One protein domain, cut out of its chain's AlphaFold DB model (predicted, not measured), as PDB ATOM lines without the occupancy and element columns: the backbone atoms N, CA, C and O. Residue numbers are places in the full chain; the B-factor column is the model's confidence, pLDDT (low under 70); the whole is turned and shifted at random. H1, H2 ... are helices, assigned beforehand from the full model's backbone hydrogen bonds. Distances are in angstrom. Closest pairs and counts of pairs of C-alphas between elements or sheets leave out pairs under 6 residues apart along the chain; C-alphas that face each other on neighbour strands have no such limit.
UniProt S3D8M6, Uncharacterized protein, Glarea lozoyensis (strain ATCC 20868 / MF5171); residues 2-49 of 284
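What this domain is: This is residues 2 to 49 of the 284 residues of an uncharacterized protein of Glarea lozoyensis (strain ATCC 20868 / MF5171) (UniProt S3D8M6). Three short helices make a small cluster whose centres form a triangle: H1 and H2, the two longest, fold back from each other through a tight link, and the one-turn H3 sits at the third corner, with few contacts between the three. A long stretch with no named element, residues 2 to 14, leads into the cluster, and its first residue, Thr 2, and the last printed residue, Leu 49, mark opposite ends of the long axis. The printed part has 48 residues with three named helices, in the order H1, H2, H3, and no named strand; the class is all helix, with 25 residues in the helices. It is compact, with a radius of gyration of the C-alphas of 10.7 A, yet elongated in outline, spanning 38 by 22 by 15 A.

Where its parts are: Find C-alpha 15 at (-31.203, -52.845, -20.703); from there H1, residues 15 to 24, runs 14.6 A to C-alpha 24 at (-16.954, -49.699, -20.424). With two residues between it and H1, H2 follows, residues 27 to 36, and it covers 14.5 A from first to last C-alpha. After Ser 37 look for H3, residues 38 to 42, which ends at C-alpha 42 at (-32.359, -43.772, -26.483).

How they stand to each other: Begin with H1, which is close to H2 but not clearly touching it: the closest C-alphas, those of Leu 22 and Glu 30, are 5.6 A apart. Their lines stand at a steep tilt of 37 degrees, only just steep, and they run opposite ways, with 12.2 A from centre to centre. Look next from H1 to H3, which are also close but not clearly touching; their closest C-alphas, those of His 18 and Leu 40, are 7.6 A apart. H2 and H3 touch only at the corner by their link, where the closest C-alphas, those of Arg 34 and Tyr 41, are 4.4 A apart. In the backbones of H1, H2 and H3, every O i to N i+4 pair is within hydrogen-bond range.

The domain as a whole: The two C-alphas farthest apart are those of Thr 2 and Leu 49, at 38.5 A, which are also the first and last printed. The printed part has no cut. The links H1 to H2 and H2 to H3 are both tight. Along residues 2 to 14 you will find C-alphas 9 to 21 A from the mean of all C-alphas. The mean pLDDT of the printed part is 85.4; in this predicted model residues 2 to 6 and residue 49 are under 70.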
ATOM      1  N   THR A   2     -34.164 -50.434 -47.417       41.47
ATOM      2  CA  THR A   2     -32.842 -50.848 -46.932       41.47
ATOM      3  C   THR A   2     -33.012 -51.517 -45.572       41.47
ATOM      4  O   THR A   2     -33.376 -50.871 -44.593       41.47
ATOM      5  N   SER A   3     -32.802 -52.832 -45.508       46.28
ATOM      6  CA  SER A   3     -32.780 -53.556 -44.239       46.28
ATOM      7  C   SER A   3     -31.595 -53.047 -43.421       46.28
ATOM      8  O   SER A   3     -30.445 -53.367 -43.732       46.28
ATOM      9  N   LEU A   4     -31.867 -52.218 -42.411       52.28
ATOM     10  CA  LEU A   4     -30.882 -51.840 -41.404       52.28
ATOM     11  C   LEU A   4     -30.239 -53.123 -40.878       52.28
ATOM     12  O   LEU A   4     -30.939 -54.058 -40.485       52.28
ATOM     13  N   ILE A   5     -28.908 -53.186 -40.927       54.09
ATOM     14  CA  ILE A   5     -28.129 -54.311 -40.408       54.09
ATOM     15  C   ILE A   5     -28.263 -54.269 -38.886       54.09
ATOM     16  O   ILE A   5     -27.446 -53.697 -38.173       54.09
ATOM     17  N   THR A   6     -29.353 -54.826 -38.377       56.50
ATOM     18  CA  THR A   6     -29.574 -55.005 -36.948       56.50
ATOM     19  C   THR A   6     -28.747 -56.193 -36.495       56.50
ATOM     20  O   THR A   6     -28.850 -57.258 -37.099       56.50
ATOM     21  N   PHE A   7     -27.949 -56.044 -35.438       72.81
ATOM     22  CA  PHE A   7     -27.279 -57.162 -34.772       72.81
ATOM     23  C   PHE A   7     -28.298 -57.875 -33.871       72.81
ATOM     24  O   PHE A   7     -28.497 -57.453 -32.730       72.81
ATOM     25  N   PRO A   8     -28.956 -58.960 -34.328       73.94
ATOM     26  CA  PRO A   8     -30.126 -59.490 -33.630       73.94
ATOM     27  C   PRO A   8     -29.764 -60.064 -32.261       73.94
ATOM     28  O   PRO A   8     -30.597 -60.095 -31.375       73.94
ATOM     29  N   GLN A   9     -28.513 -60.497 -32.073       78.88
ATOM     30  CA  GLN A   9     -28.043 -61.026 -30.794       78.88
ATOM     31  C   GLN A   9     -27.739 -59.931 -29.778       78.88
ATOM     32  O   GLN A   9     -27.850 -60.182 -28.584       78.88
ATOM     33  N   PHE A  10     -27.363 -58.736 -30.236       81.56
ATOM     34  CA  PHE A  10     -27.054 -57.643 -29.324       81.56
ATOM     35  C   PHE A  10     -28.337 -57.129 -28.673       81.56
ATOM     36  O   PHE A  10     -28.352 -56.903 -27.475       81.56
ATOM     37  N   ASN A  11     -29.442 -57.080 -29.416       83.00
ATOM     38  CA  ASN A  11     -30.743 -56.650 -28.897       83.00
ATOM     39  C   ASN A  11     -31.413 -57.659 -27.940       83.00
ATOM     40  O   ASN A  11     -32.475 -57.355 -27.413       83.00
ATOM     41  N   LEU A  12     -30.836 -58.850 -27.726       88.88
ATOM     42  CA  LEU A  12     -31.371 -59.841 -26.778       88.88
ATOM     43  C   LEU A  12     -30.897 -59.621 -25.340       88.88
ATOM     44  O   LEU A  12     -31.402 -60.281 -24.434       88.88
ATOM     45  N   PHE A  13     -29.899 -58.764 -25.121       92.06
ATOM     46  CA  PHE A  13     -29.461 -58.467 -23.765       92.06
ATOM     47  C   PHE A  13     -30.463 -57.542 -23.057       92.06
ATOM     48  O   PHE A  13     -31.082 -56.706 -23.714       92.06
ATOM     49  N   PRO A  14     -30.616 -57.673 -21.729       94.19
ATOM     50  CA  PRO A  14     -31.349 -56.703 -20.923       94.19
ATOM     51  C   PRO A  14     -30.728 -55.300 -20.996       94.19
ATOM     52  O   PRO A  14     -29.511 -55.159 -21.171       94.19
ATOM     53  N   THR A  15     -31.558 -54.278 -20.778       91.88
ATOM     54  CA  THR A  15     -31.203 -52.845 -20.703       91.88
ATOM     55  C   THR A  15     -29.988 -52.572 -19.814       91.88
ATOM     56  O   THR A  15     -29.128 -51.741 -20.130       91.88
ATOM     57  N   GLU A  16     -29.880 -53.298 -18.704       92.69
ATOM     58  CA  GLU A  16     -28.831 -53.140 -17.697       92.69
ATOM     59  C   GLU A  16     -27.472 -53.561 -18.264       92.69
ATOM     60  O   GLU A  16     -26.460 -52.891 -18.058       92.69
ATOM     61  N   ILE A  17     -27.448 -54.642 -19.049       94.44
ATOM     62  CA  ILE A  17     -26.226 -55.155 -19.671       94.44
ATOM     63  C   ILE A  17     -25.752 -54.214 -20.779       94.44
ATOM     64  O   ILE A  17     -24.550 -53.976 -20.900       94.44
ATOM     65  N   HIS A  18     -26.663 -53.627 -21.560       94.00
ATOM     66  CA  HIS A  18     -26.288 -52.617 -22.555       94.00
ATOM     67  C   HIS A  18     -25.671 -51.383 -21.918       94.00
ATOM     68  O   HIS A  18     -24.652 -50.896 -22.408       94.00
ATOM     69  N   SER A  19     -26.243 -50.927 -20.806       92.94
ATOM     70  CA  SER A  19     -25.716 -49.792 -20.046       92.94
ATOM     71  C   SER A  19     -24.307 -50.086 -19.521       92.94
ATOM     72  O   SER A  19     -23.411 -49.257 -19.662       92.94
ATOM     73  N   LEU A  20     -24.064 -51.301 -19.011       93.38
ATOM     74  CA  LEU A  20     -22.729 -51.735 -18.582       93.38
ATOM     75  C   LEU A  20     -21.721 -51.802 -19.736       93.38
ATOM     76  O   LEU A  20     -20.567 -51.410 -19.560       93.38
ATOM     77  N   ILE A  21     -22.136 -52.275 -20.916       94.06
ATOM     78  CA  ILE A  21     -21.268 -52.308 -22.100       94.06
ATOM     79  C   ILE A  21     -20.895 -50.881 -22.521       94.06
ATOM     80  O   ILE A  21     -19.714 -50.603 -22.711       94.06
ATOM     81  N   LEU A  22     -21.874 -49.972 -22.615       94.56
ATOM     82  CA  LEU A  22     -21.634 -48.572 -22.984       94.56
ATOM     83  C   LEU A  22     -20.741 -47.856 -21.959       94.56
ATOM     84  O   LEU A  22     -19.837 -47.124 -22.357       94.56
ATOM     85  N   ALA A  23     -20.916 -48.130 -20.662       93.88
ATOM     86  CA  ALA A  23     -20.076 -47.571 -19.603       93.88
ATOM     87  C   ALA A  23     -18.600 -48.000 -19.701       93.88
ATOM     88  O   ALA A  23     -17.716 -47.244 -19.296       93.88
ATOM     89  N   GLN A  24     -18.320 -49.194 -20.236       94.75
ATOM     90  CA  GLN A  24     -16.954 -49.699 -20.424       94.75
ATOM     91  C   GLN A  24     -16.329 -49.306 -21.770       94.75
ATOM     92  O   GLN A  24     -15.123 -49.482 -21.966       94.75
ATOM     93  N   CYS A  25     -17.115 -48.783 -22.711       94.38
ATOM     94  CA  CYS A  25     -16.612 -48.358 -24.010       94.38
ATOM     95  C   CYS A  25     -15.815 -47.051 -23.914       94.38
ATOM     96  O   CYS A  25     -16.123 -46.144 -23.136       94.38
ATOM     97  N   LEU A  26     -14.798 -46.908 -24.768       93.50
ATOM     98  CA  LEU A  26     -14.170 -45.606 -24.994       93.50
ATOM     99  C   LEU A  26     -15.197 -44.647 -25.604       93.50
ATOM    100  O   LEU A  26     -16.129 -45.085 -26.272       93.50
ATOM    101  N   TYR A  27     -15.020 -43.341 -25.403       92.62
ATOM    102  CA  TYR A  27     -16.003 -42.327 -25.816       92.62
ATOM    103  C   TYR A  27     -16.393 -42.441 -27.301       92.62
ATOM    104  O   TYR A  27     -17.572 -42.457 -27.646       92.62
ATOM    105  N   ASN A  28     -15.408 -42.634 -28.181       93.50
ATOM    106  CA  ASN A  28     -15.660 -42.800 -29.614       93.50
ATOM    107  C   ASN A  28     -16.416 -44.101 -29.937       93.50
ATOM    108  O   ASN A  28     -17.294 -44.102 -30.800       93.50
ATOM    109  N   ASP A  29     -16.102 -45.196 -29.236       93.88
ATOM    110  CA  ASP A  29     -16.774 -46.489 -29.419       93.88
ATOM    111  C   ASP A  29     -18.229 -46.416 -28.934       93.88
ATOM    112  O   ASP A  29     -19.125 -46.973 -29.566       93.88
ATOM    113  N   GLU A  30     -18.477 -45.684 -27.845       94.56
ATOM    114  CA  GLU A  30     -19.813 -45.431 -27.310       94.56
ATOM    115  C   GLU A  30     -20.684 -44.679 -28.326       94.56
ATOM    116  O   GLU A  30     -21.805 -45.105 -28.610       94.56
ATOM    117  N   ILE A  31     -20.154 -43.612 -28.937       93.12
ATOM    118  CA  ILE A  31     -20.851 -42.866 -29.995       93.12
ATOM    119  C   ILE A  31     -21.163 -43.785 -31.177       93.12
ATOM    120  O   ILE A  31     -22.297 -43.808 -31.655       93.12
ATOM    121  N   CYS A  32     -20.187 -44.580 -31.629       94.12
ATOM    122  CA  CYS A  32     -20.398 -45.512 -32.733       94.12
ATOM    123  C   CYS A  32     -21.516 -46.513 -32.408       94.12
ATOM    124  O   CYS A  32     -22.416 -46.715 -33.222       94.12
ATOM    125  N   LEU A  33     -21.511 -47.095 -31.206       92.25
ATOM    126  CA  LEU A  33     -22.546 -48.032 -30.775       92.25
ATOM    127  C   LEU A  33     -23.926 -47.370 -30.706       92.25
ATOM    128  O   LEU A  33     -24.891 -47.931 -31.231       92.25
ATOM    129  N   ARG A  34     -24.024 -46.156 -30.155       93.38
ATOM    130  CA  ARG A  34     -25.279 -45.388 -30.114       93.38
ATOM    131  C   ARG A  34     -25.812 -45.086 -31.517       93.38
ATOM    132  O   ARG A  34     -27.006 -45.228 -31.749       93.38
ATOM    133  N   LEU A  35     -24.946 -44.755 -32.475       92.75
ATOM    134  CA  LEU A  35     -25.353 -44.489 -33.860       92.75
ATOM    135  C   LEU A  35     -25.799 -45.751 -34.617       92.75
ATOM    136  O   LEU A  35     -26.618 -45.663 -35.529       92.75
ATOM    137  N   THR A  36     -25.298 -46.933 -34.245       88.88
ATOM    138  CA  THR A  36     -25.665 -48.195 -34.917       88.88
ATOM    139  C   THR A  36     -27.041 -48.740 -34.528       88.88
ATOM    140  O   THR A  36     -27.576 -49.596 -35.234       88.88
ATOM    141  N   SER A  37     -27.629 -48.277 -33.420       88.44
ATOM    142  CA  SER A  37     -28.907 -48.784 -32.922       88.44
ATOM    143  C   SER A  37     -29.737 -47.675 -32.288       88.44
ATOM    144  O   SER A  37     -29.350 -47.111 -31.267       88.44
ATOM    145  N   LYS A  38     -30.939 -47.433 -32.834       89.88
ATOM    146  CA  LYS A  38     -31.916 -46.481 -32.272       89.88
ATOM    147  C   LYS A  38     -32.202 -46.758 -30.794       89.88
ATOM    148  O   LYS A  38     -32.353 -45.827 -30.018       89.88
ATOM    149  N   TYR A  39     -32.228 -48.033 -30.411       93.06
ATOM    150  CA  TYR A  39     -32.427 -48.443 -29.026       93.06
ATOM    151  C   TYR A  39     -31.265 -48.006 -28.115       93.06
ATOM    152  O   TYR A  39     -31.502 -47.447 -27.047       93.06
ATOM    153  N   LEU A  40     -30.009 -48.186 -28.546       92.62
ATOM    154  CA  LEU A  40     -28.839 -47.742 -27.771       92.62
ATOM    155  C   LEU A  40     -28.743 -46.215 -27.712       92.62
ATOM    156  O   LEU A  40     -28.287 -45.668 -26.713       92.62
ATOM    157  N   TYR A  41     -29.194 -45.531 -28.765       92.44
ATOM    158  CA  TYR A  41     -29.277 -44.074 -28.794       92.44
ATOM    159  C   TYR A  41     -30.220 -43.525 -27.715       92.44
ATOM    160  O   TYR A  41     -29.884 -42.538 -27.068       92.44
ATOM    161  N   THR A  42     -31.359 -44.187 -27.483       93.88
ATOM    162  CA  THR A  42     -32.359 -43.772 -26.483       93.88
ATOM    163  C   THR A  42     -31.996 -44.110 -25.039       93.88
ATOM    164  O   THR A  42     -32.670 -43.640 -24.127       93.88
ATOM    165  N   LEU A  43     -30.957 -44.920 -24.804       92.56
ATOM    166  CA  LEU A  43     -30.507 -45.186 -23.440       92.56
ATOM    167  C   LEU A  43     -29.922 -43.903 -22.829       92.56
ATOM    168  O   LEU A  43     -29.154 -43.210 -23.509       92.56
ATOM    169  N   PRO A  44     -30.220 -43.593 -21.555       91.81
ATOM    170  CA  PRO A  44     -29.653 -42.424 -20.902       91.81
ATOM    171  C   PRO A  44     -28.115 -42.469 -20.962       91.81
ATOM    172  O   PRO A  44     -27.518 -43.554 -20.935       91.81
ATOM    173  N   PRO A  45     -27.439 -41.314 -21.096       86.94
ATOM    174  CA  PRO A  45     -25.990 -41.259 -21.005       86.94
ATOM    175  C   PRO A  45     -25.568 -41.833 -19.656       86.94
ATOM    176  O   PRO A  45     -25.973 -41.349 -18.598       86.94
ATOM    177  N   THR A  46     -24.781 -42.905 -19.695       84.69
ATOM    178  CA  THR A  46     -24.191 -43.482 -18.493       84.69
ATOM    179  C   THR A  46     -23.319 -42.408 -17.873       84.69
ATOM    180  O   THR A  46     -22.284 -42.056 -18.442       84.69
ATOM    181  N   LYS A  47     -23.747 -41.864 -16.726       84.56
ATOM    182  CA  LYS A  47     -22.894 -41.037 -15.872       84.56
ATOM    183  C   LYS A  47     -21.716 -41.914 -15.493       84.56
ATOM    184  O   LYS A  47     -21.808 -42.760 -14.606       84.56
ATOM    185  N   ARG A  48     -20.634 -41.799 -16.251       74.44
ATOM    186  CA  ARG A  48     -19.412 -42.513 -15.937       74.44
ATOM    187  C   ARG A  48     -18.975 -41.956 -14.591       74.44
ATOM    188  O   ARG A  48     -18.790 -40.754 -14.441       74.44
ATOM    189  N   LEU A  49     -18.874 -42.840 -13.608       63.22
ATOM    190  CA  LEU A  49     -18.420 -42.518 -12.257       63.22
ATOM    191  C   LEU A  49     -16.906 -42.254 -12.253       63.22
ATOM    192  O   LEU A  49     -16.168 -42.782 -11.430       63.22
TER     193      LEU A  49